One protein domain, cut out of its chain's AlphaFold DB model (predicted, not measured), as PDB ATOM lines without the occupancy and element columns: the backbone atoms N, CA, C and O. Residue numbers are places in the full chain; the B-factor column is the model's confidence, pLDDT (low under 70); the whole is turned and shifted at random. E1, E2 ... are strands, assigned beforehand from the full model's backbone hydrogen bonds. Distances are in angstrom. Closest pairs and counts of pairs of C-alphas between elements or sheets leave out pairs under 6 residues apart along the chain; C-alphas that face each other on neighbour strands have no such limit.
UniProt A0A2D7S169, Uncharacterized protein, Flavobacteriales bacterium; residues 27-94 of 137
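AT A GLANCE: This is residues 27 to 94 of the 137 residues of an uncharacterized protein of Flavobacteriales bacterium (UniProt A0A2D7S169). This model has little regular structure: mostly loops, with a small three-stranded sheet toward one end and a tail, residues 88 to 94, that sticks out at the other and makes much of the length. The 68 printed residues hold no named helix and three strands, E1, E2, E3 along the chain, with 11 residues, class all strand; the antiparallel sheet runs E2, E1, E3. It is loose, radius of gyration of the C-alphas 14.3 A, spanning 51 by 31 by 16 A.

IN THESE COORDINATES: Find C-alpha 46 at (10.941, -29.061, -19.141); from there E1, residues 46 to 49, runs 9.9 A. E2 is residues 55 to 57, 6.6 A. E3, residues 70 to 73, runs 9.6 A to C-alpha 73 at (7.840, -24.660, -19.066).

HOW THE PARTS SIT: Look at inner strand E1: E3 is antiparallel at 147 degrees, with N 48 and O 71 2.8 A apart, within hydrogen-bond range. E1 and E2 form a hairpin, antiparallel at 159 degrees, with N 47 and O 56 2.8 A apart, also within range. E2 and E3 are apart.

THE WHOLE: The C-alphas farthest apart, Ser 68 and Ile 94, are 51.4 A apart. The printed part has no cut; the link E2 to E3 is long, 12 residues. Residues 88 to 94 have pLDDT under 70.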
ATOM      1  N   ASN A  27       6.933 -37.220 -28.896       93.50
ATOM      2  CA  ASN A  27       8.008 -38.019 -28.310       93.50
ATOM      3  C   ASN A  27       7.580 -39.480 -28.051       93.50
ATOM      4  O   ASN A  27       8.326 -40.267 -27.471       93.50
ATOM      5  N   GLY A  28       6.382 -39.878 -28.490       92.88
ATOM      6  CA  GLY A  28       5.890 -41.249 -28.350       92.88
ATOM      7  C   GLY A  28       5.242 -41.560 -26.997       92.88
ATOM      8  O   GLY A  28       4.901 -42.718 -26.746       92.88
ATOM      9  N   VAL A  29       5.027 -40.557 -26.142       92.94
ATOM     10  CA  VAL A  29       4.432 -40.715 -24.812       92.94
ATOM     11  C   VAL A  29       2.930 -40.490 -24.885       92.94
ATOM     12  O   VAL A  29       2.434 -39.499 -25.427       92.94
ATOM     13  N   ILE A  30       2.161 -41.435 -24.348       91.25
ATOM     14  CA  ILE A  30       0.710 -41.373 -24.467       91.25
ATOM     15  C   ILE A  30       0.123 -40.361 -23.476       91.25
ATOM     16  O   ILE A  30       0.246 -40.545 -22.271       91.25
ATOM     17  N   ASN A  31      -0.573 -39.336 -23.982       88.94
ATOM     18  CA  ASN A  31      -0.941 -38.121 -23.239       88.94
ATOM     19  C   ASN A  31       0.265 -37.334 -22.685       88.94
ATOM     20  O   ASN A  31       0.113 -36.628 -21.689       88.94
ATOM     21  N   GLY A  32       1.440 -37.458 -23.307       90.75
ATOM     22  CA  GLY A  32       2.615 -36.684 -22.918       90.75
ATOM     23  C   GLY A  32       2.516 -35.197 -23.306       90.75
ATOM     24  O   GLY A  32       1.623 -34.803 -24.067       90.75
ATOM     25  N   PRO A  33       3.397 -34.341 -22.756       93.75
ATOM     26  CA  PRO A  33       3.357 -32.896 -22.944       93.75
ATOM     27  C   PRO A  33       4.170 -32.404 -24.153       93.75
ATOM     28  O   PRO A  33       4.229 -31.192 -24.367       93.75
ATOM     29  N   ALA A  34       4.837 -33.282 -24.913       95.75
ATOM     30  CA  ALA A  34       5.679 -32.857 -26.029       95.75
ATOM     31  C   ALA A  34       4.851 -32.387 -27.238       95.75
ATOM     32  O   ALA A  34       3.823 -32.971 -27.584       95.75
ATOM     33  N   LEU A  35       5.315 -31.343 -27.928       94.38
ATOM     34  CA  LEU A  35       4.623 -30.761 -29.080       94.38
ATOM     35  C   LEU A  35       5.573 -30.560 -30.262       94.38
ATOM     36  O   LEU A  35       6.736 -30.201 -30.086       94.38
ATOM     37  N   MET A  36       5.051 -30.770 -31.474       93.25
ATOM     38  CA  MET A  36       5.743 -30.383 -32.705       93.25
ATOM     39  C   MET A  36       5.581 -28.886 -32.936       93.25
ATOM     40  O   MET A  36       4.460 -28.372 -32.910       93.25
ATOM     41  N   ASP A  37       6.690 -28.212 -33.206       92.75
ATOM     42  CA  ASP A  37       6.688 -26.821 -33.641       92.75
ATOM     43  C   ASP A  37       6.384 -26.690 -35.151       92.75
ATOM     44  O   ASP A  37       6.176 -27.672 -35.871       92.75
ATOM     45  N   THR A  38       6.353 -25.455 -35.658       90.50
ATOM     46  CA  THR A  38       6.129 -25.185 -37.095       90.50
ATOM     47  C   THR A  38       7.307 -25.585 -37.985       90.50
ATOM     48  O   THR A  38       7.145 -25.707 -39.200       90.50
ATOM     49  N   CYS A  39       8.474 -25.822 -37.391       90.81
ATOM     50  CA  CYS A  39       9.690 -26.263 -38.061       90.81
ATOM     51  C   CYS A  39       9.717 -27.792 -38.245       90.81
ATOM     52  O   CYS A  39      10.545 -28.307 -38.994       90.81
ATOM     53  N   GLY A  40       8.809 -28.520 -37.582       89.06
ATOM     54  CA  GLY A  40       8.777 -29.981 -37.561       89.06
ATOM     55  C   GLY A  40       9.696 -30.604 -36.507       89.06
ATOM     56  O   GLY A  40       9.958 -31.806 -36.575       89.06
ATOM     57  N   THR A  41      10.179 -29.817 -35.545       91.69
ATOM     58  CA  THR A  41      10.974 -30.288 -34.408       91.69
ATOM     59  C   THR A  41      10.052 -30.639 -33.245       91.69
ATOM     60  O   THR A  41       9.161 -29.867 -32.883       91.69
ATOM     61  N   CYS A  42      10.273 -31.807 -32.640       94.88
ATOM     62  CA  CYS A  42       9.561 -32.221 -31.435       94.88
ATOM     63  C   CYS A  42      10.236 -31.613 -30.207       94.88
ATOM     64  O   CYS A  42      11.395 -31.920 -29.924       94.88
ATOM     65  N   HIS A  43       9.506 -30.780 -29.470       94.69
ATOM     66  CA  HIS A  43       9.983 -30.167 -28.235       94.69
ATOM     67  C   HIS A  43       9.266 -30.768 -27.034       94.69
ATOM     68  O   HIS A  43       8.037 -30.828 -26.992       94.69
ATOM     69  N   GLN A  44      10.044 -31.179 -26.038       95.12
ATOM     70  CA  GLN A  44       9.529 -31.656 -24.760       95.12
ATOM     71  C   GLN A  44       9.272 -30.490 -23.805       95.12
ATOM     72  O   GLN A  44       9.951 -29.462 -23.858       95.12
ATOM     73  N   ALA A  45       8.317 -30.668 -22.893       95.19
ATOM     74  CA  ALA A  45       8.233 -29.794 -21.731       95.19
ATOM     75  C   ALA A  45       9.469 -29.992 -20.842       95.19
ATOM     76  O   ALA A  45      10.109 -31.048 -20.859       95.19
ATOM     77  N   TYR A  46       9.802 -28.983 -20.047       95.44
ATOM     78  CA  TYR A  46      10.941 -29.061 -19.141       95.44
ATOM     79  C   TYR A  46      10.684 -28.331 -17.830       95.44
ATOM     80  O   TYR A  46       9.905 -27.382 -17.759       95.44
ATOM     81  N   VAL A  47      11.369 -28.775 -16.783       96.75
ATOM     82  CA  VAL A  47      11.471 -28.066 -15.513       96.75
ATOM     83  C   VAL A  47      12.684 -27.153 -15.573       96.75
ATOM     84  O   VAL A  47      13.782 -27.582 -15.924       96.75
ATOM     85  N   TYR A  48      12.468 -25.892 -15.233       96.56
ATOM     86  CA  TYR A  48      13.502 -24.881 -15.141       96.56
ATOM     87  C   TYR A  48      13.622 -24.392 -13.704       96.56
ATOM     88  O   TYR A  48      12.635 -23.951 -13.114       96.56
ATOM     89  N   ASP A  49      14.832 -24.446 -13.159       96.81
ATOM     90  CA  ASP A  49      15.158 -23.833 -11.875       96.81
ATOM     91  C   ASP A  49      15.688 -22.416 -12.114       96.81
ATOM     92  O   ASP A  49      16.747 -22.229 -12.713       96.81
ATOM     93  N   PHE A  50      14.969 -21.399 -11.638       94.69
ATOM     94  CA  PHE A  50      15.359 -20.003 -11.854       94.69
ATOM     95  C   PHE A  50      16.493 -19.525 -10.933       94.69
ATOM     96  O   PHE A  50      16.995 -18.419 -11.131       94.69
ATOM     97  N   VAL A  51      16.891 -20.316  -9.930       96.31
ATOM     98  CA  VAL A  51      18.040 -20.025  -9.058       96.31
ATOM     99  C   VAL A  51      19.319 -20.622  -9.632       96.31
ATOM    100  O   VAL A  51      20.346 -19.946  -9.669       96.31
ATOM    101  N   THR A  52      19.275 -21.875 -10.087       96.94
ATOM    102  CA  THR A  52      20.459 -22.559 -10.639       96.94
ATOM    103  C   THR A  52      20.580 -22.454 -12.158       96.94
ATOM    104  O   THR A  52      21.631 -22.787 -12.702       96.94
ATOM    105  N   HIS A  53      19.537 -21.974 -12.843       93.88
ATOM    106  CA  HIS A  53      19.420 -21.937 -14.303       93.88
ATOM    107  C   HIS A  53      19.542 -23.320 -14.975       93.88
ATOM    108  O   HIS A  53      19.902 -23.414 -16.148       93.88
ATOM    109  N   SER A  54      19.241 -24.399 -14.245       95.06
ATOM    110  CA  SER A  54      19.254 -25.766 -14.776       95.06
ATOM    111  C   SER A  54      17.956 -26.093 -15.522       95.06
ATOM    112  O   SER A  54      16.876 -25.664 -15.114       95.06
ATOM    113  N   VAL A  55      18.066 -26.885 -16.594       95.56
ATOM    114  CA  VAL A  55      16.942 -27.364 -17.416       95.56
ATOM    115  C   VAL A  55      16.886 -28.888 -17.372       95.56
ATOM    116  O   VAL A  55      17.869 -29.555 -17.692       95.56
ATOM    117  N   SER A  56      15.717 -29.425 -17.027       93.38
ATOM    118  CA  SER A  56      15.449 -30.864 -16.972       93.38
ATOM    119  C   SER A  56      14.238 -31.198 -17.839       93.38
ATOM    120  O   SER A  56      13.113 -30.842 -17.490       93.38
ATOM    121  N   PHE A  57      14.451 -31.869 -18.971       93.94
ATOM    122  CA  PHE A  57      13.365 -32.292 -19.862       93.94
ATOM    123  C   PHE A  57      12.530 -33.408 -19.236       93.94
ATOM    124  O   PHE A  57      13.061 -34.266 -18.529       93.94
ATOM    125  N   ILE A  58      11.223 -33.380 -19.499       94.25
ATOM    126  CA  ILE A  58      10.273 -34.365 -18.985       94.25
ATOM    127  C   ILE A  58       9.512 -35.050 -20.122       94.25
ATOM    128  O   ILE A  58       9.109 -34.427 -21.105       94.25
ATOM    129  N   ASP A  59       9.297 -36.351 -19.953       92.06
ATOM    130  CA  ASP A  59       8.504 -37.180 -20.865       92.06
ATOM    131  C   ASP A  59       7.010 -37.152 -20.509       92.06
ATOM    132  O   ASP A  59       6.159 -37.279 -21.380       92.06
ATOM    133  N   ASP A  60       6.677 -36.971 -19.229       90.31
ATOM    134  CA  ASP A  60       5.307 -36.933 -18.714       90.31
ATOM    135  C   ASP A  60       5.229 -36.016 -17.479       90.31
ATOM    136  O   ASP A  60       6.229 -35.722 -16.823       90.31
ATOM    137  N   THR A  61       4.024 -35.558 -17.157       89.88
ATOM    138  CA  THR A  61       3.696 -34.752 -15.975       89.88
ATOM    139  C   THR A  61       3.175 -35.590 -14.799       89.88
ATOM    140  O   THR A  61       2.995 -35.063 -13.698       89.88
ATOM    141  N   LEU A  62       2.936 -36.895 -14.991       89.56
ATOM    142  CA  LEU A  62       2.468 -37.787 -13.928       89.56
ATOM    143  C   LEU A  62       3.477 -37.879 -12.773       89.56
ATOM    144  O   LEU A  62       4.595 -38.360 -12.929       89.56
ATOM    145  N   GLY A  63       3.051 -37.453 -11.582       86.62
ATOM    146  CA  GLY A  63       3.884 -37.496 -10.376       86.62
ATOM    147  C   GLY A  63       4.957 -36.408 -10.310       86.62
ATOM    148  O   GLY A  63       5.822 -36.477  -9.437       86.62
ATOM    149  N   LEU A  64       4.899 -35.402 -11.189       91.12
ATOM    150  CA  LEU A  64       5.809 -34.265 -11.141       91.12
ATOM    151  C   LEU A  64       5.573 -33.446  -9.863       91.12
ATOM    152  O   LEU A  64       4.481 -32.927  -9.630       91.12
ATOM    153  N   VAL A  65       6.617 -33.316  -9.046       92.12
ATOM    154  CA  VAL A  65       6.640 -32.455  -7.860       92.12
ATOM    155  C   VAL A  65       7.685 -31.381  -8.101       92.12
ATOM    156  O   VAL A  65       8.862 -31.696  -8.239       92.12
ATOM    157  N   LEU A  66       7.245 -30.127  -8.163       92.44
ATOM    158  CA  LEU A  66       8.131 -28.980  -8.338       92.44
ATOM    159  C   LEU A  66       8.638 -28.493  -6.978       92.44
ATOM    160  O   LEU A  66       7.870 -28.386  -6.016       92.44
ATOM    161  N   GLY A  67       9.925 -28.169  -6.911       92.56
ATOM    162  CA  GLY A  67      10.525 -27.419  -5.818       92.56
ATOM    163  C   GLY A  67      10.070 -25.957  -5.788       92.56
ATOM    164  O   GLY A  67       9.443 -25.444  -6.713       92.56
ATOM    165  N   SER A  68      10.421 -25.238  -4.720       95.25
ATOM    166  CA  SER A  68      10.066 -23.818  -4.559       95.25
ATOM    167  C   SER A  68      10.729 -22.884  -5.578       95.25
ATOM    168  O   SER A  68      10.297 -21.742  -5.719       95.25
ATOM    169  N   THR A  69      11.799 -23.337  -6.236       96.25
ATOM    170  CA  THR A  69      12.563 -22.570  -7.231       96.25
ATOM    171  C   THR A  69      12.398 -23.108  -8.648       96.25
ATOM    172  O   THR A  69      13.069 -22.651  -9.568       96.25
ATOM    173  N   GLU A  70      11.495 -24.066  -8.837       97.00
ATOM    174  CA  GLU A  70      11.312 -24.770 -10.096       97.00
ATOM    175  C   GLU A  70       9.984 -24.392 -10.741       97.00
ATOM    176  O   GLU A  70       8.963 -24.207 -10.074       97.00
ATOM    177  N   MET A  71       9.987 -24.306 -12.066       94.19
ATOM    178  CA  MET A  71       8.782 -24.089 -12.849       94.19
ATOM    179  C   MET A  71       8.736 -25.014 -14.054       94.19
ATOM    180  O   MET A  71       9.746 -25.262 -14.709       94.19
ATOM    181  N   LEU A  72       7.537 -25.494 -14.366       95.12
ATOM    182  CA  LEU A  72       7.273 -26.207 -15.604       95.12
ATOM    183  C   LEU A  72       7.144 -25.202 -16.756       95.12
ATOM    184  O   LEU A  72       6.301 -24.305 -16.711       95.12
ATOM    185  N   VAL A  73       7.945 -25.384 -17.800       96.19
ATOM    186  CA  VAL A  73       7.840 -24.660 -19.066       96.19
ATOM    187  C   VAL A  73       7.295 -25.611 -20.125       96.19
ATOM    188  O   VAL A  73       7.872 -26.665 -20.397       96.19
ATOM    189  N   LEU A  74       6.151 -25.243 -20.703       95.56
ATOM    190  CA  LEU A  74       5.551 -25.972 -21.817       95.56
ATOM    191  C   LEU A  74       6.199 -25.555 -23.146       95.56
ATOM    192  O   LEU A  74       6.610 -24.394 -23.264       95.56
ATOM    193  N   PRO A  75       6.254 -26.456 -24.146       95.06
ATOM    194  CA  PRO A  75       6.876 -26.165 -25.431       95.06
ATOM    195  C   PRO A  75       6.348 -24.889 -26.088       95.06
ATOM    196  O   PRO A  75       7.145 -24.032 -26.439       95.06
ATOM    197  N   ASP A  76       5.030 -24.707 -26.168       94.62
ATOM    198  CA  ASP A  76       4.369 -23.595 -26.861       94.62
ATOM    199  C   ASP A  76       4.244 -22.302 -26.038       94.62
ATOM    200  O   ASP A  76       3.563 -21.356 -26.448       94.62
ATOM    201  N   ASN A  77       4.913 -22.227 -24.883       94.88
ATOM    202  CA  ASN A  77       4.927 -21.018 -24.072       94.88
ATOM    203  C   ASN A  77       5.592 -19.861 -24.854       94.88
ATOM    204  O   ASN A  77       6.724 -20.017 -25.310       94.88
ATOM    205  N   PRO A  78       4.968 -18.669 -24.956       92.75
ATOM    206  CA  PRO A  78       5.550 -17.516 -25.655       92.75
ATOM    207  C   PRO A  78       6.924 -17.064 -25.137       92.75
ATOM    208  O   PRO A  78       7.641 -16.353 -25.834       92.75
ATOM    209  N   GLN A  79       7.273 -17.427 -23.902       90.31
ATOM    210  CA  GLN A  79       8.556 -17.120 -23.271       90.31
ATOM    211  C   GLN A  79       9.589 -18.246 -23.432       90.31
ATOM    212  O   GLN A  79      10.701 -18.104 -22.928       90.31
ATOM    213  N   ASN A  80       9.248 -19.353 -24.100       92.75
ATOM    214  CA  ASN A  80      10.180 -20.441 -24.377       92.75
ATOM    215  C   ASN A  80      11.085 -20.066 -25.568       92.75
ATOM    216  O   ASN A  80      10.598 -20.016 -26.699       92.75
ATOM    217  N   PRO A  81      12.395 -19.838 -25.355       90.31
ATOM    218  CA  PRO A  81      13.306 -19.452 -26.431       90.31
ATOM    219  C   PRO A  81      13.543 -20.565 -27.461       90.31
ATOM    220  O   PRO A  81      14.018 -20.270 -28.550       90.31
ATOM    221  N   TYR A  82      13.229 -21.822 -27.134       90.19
ATOM    222  CA  TYR A  82      13.428 -22.961 -28.033       90.19
ATOM    223  C   TYR A  82      12.260 -23.169 -29.013       90.19
ATOM    224  O   TYR A  82      12.395 -23.899 -29.993       90.19
ATOM    225  N   TRP A  83      11.102 -22.545 -28.770       93.88
ATOM    226  CA  TRP A  83       9.892 -22.791 -29.554       93.88
ATOM    227  C   TRP A  83       9.908 -22.062 -30.896       93.88
ATOM    228  O   TRP A  83       9.990 -20.835 -30.945       93.88
ATOM    229  N   ASN A  84       9.757 -22.812 -31.992       89.69
ATOM    230  CA  ASN A  84       9.909 -22.315 -33.366       89.69
ATOM    231  C   ASN A  84      11.275 -21.666 -33.653       89.69
ATOM    232  O   ASN A  84      11.395 -20.866 -34.585       89.69
ATOM    233  N   ASP A  85      12.315 -22.014 -32.893       88.19
ATOM    234  CA  ASP A  85      13.684 -21.699 -33.281       88.19
ATOM    235  C   ASP A  85      14.138 -22.722 -34.329       88.19
ATOM    236  O   ASP A  85      14.807 -23.708 -34.028       88.19
ATOM    237  N   CYS A  86      13.704 -22.529 -35.581       85.94
ATOM    238  CA  CYS A  86      13.905 -23.517 -36.644       85.94
ATOM    239  C   CYS A  86      15.378 -23.811 -36.956       85.94
ATOM    240  O   CYS A  86      15.653 -24.746 -37.708       85.94
ATOM    241  N   GLY A  87      16.315 -23.012 -36.430       76.12
ATOM    242  CA  GLY A  87      17.693 -22.982 -36.883       76.12
ATOM    243  C   GLY A  87      17.759 -22.583 -38.359       76.12
ATOM    244  O   GLY A  87      17.013 -23.055 -39.218       76.12
ATOM    245  N   ILE A  88      18.684 -21.706 -38.724       67.69
ATOM    246  CA  ILE A  88      18.937 -21.506 -40.150       67.69
ATOM    247  C   ILE A  88      19.736 -22.723 -40.624       67.69
ATOM    248  O   ILE A  88      20.964 -22.734 -40.583       67.69
ATOM    249  N   THR A  89      19.055 -23.775 -41.077       58.34
ATOM    250  CA  THR A  89      19.687 -24.733 -41.985       58.34
ATOM    251  C   THR A  89      19.858 -23.988 -43.302       58.34
ATOM    252  O   THR A  89      18.937 -23.867 -44.105       58.34
ATOM    253  N   PHE A  90      21.015 -23.342 -43.466       53.38
ATOM    254  CA  PHE A  90      21.352 -22.546 -44.642       53.38
ATOM    255  C   PHE A  90      21.378 -23.433 -45.892       53.38
ATOM    256  O   PHE A  90      22.425 -23.879 -46.348       53.38
ATOM    257  N   ILE A  91      20.210 -23.636 -46.484       62.34
ATOM    258  CA  ILE A  91      20.056 -23.795 -47.921       62.34
ATOM    259  C   ILE A  91      19.149 -22.650 -48.363       62.34
ATOM    260  O   ILE A  91      17.995 -22.830 -48.742       62.34
ATOM    261  N   GLN A  92      19.668 -21.428 -48.254       60.09
ATOM    262  CA  GLN A  92      19.094 -20.313 -48.997       60.09
ATOM    263  C   GLN A  92      19.300 -20.630 -50.490       60.09
ATOM    264  O   GLN A  92      20.423 -20.971 -50.878       60.09
ATOM    265  N   PRO A  93      18.266 -20.558 -51.348       53.91
ATOM    266  CA  PRO A  93      18.485 -20.619 -52.785       53.91
ATOM    267  C   PRO A  93      19.477 -19.513 -53.170       53.91
ATOM    268  O   PRO A  93      19.352 -18.373 -52.727       53.91
ATOM    269  N   ILE A  94      20.457 -19.863 -54.005       57.06
ATOM    270  CA  ILE A  94      21.623 -19.063 -54.443       57.06
ATOM    271  C   ILE A  94      21.285 -17.639 -54.958       57.06
ATOM    272  O   ILE A  94      22.176 -16.819 -55.145       57.06
TER     273      ILE A  94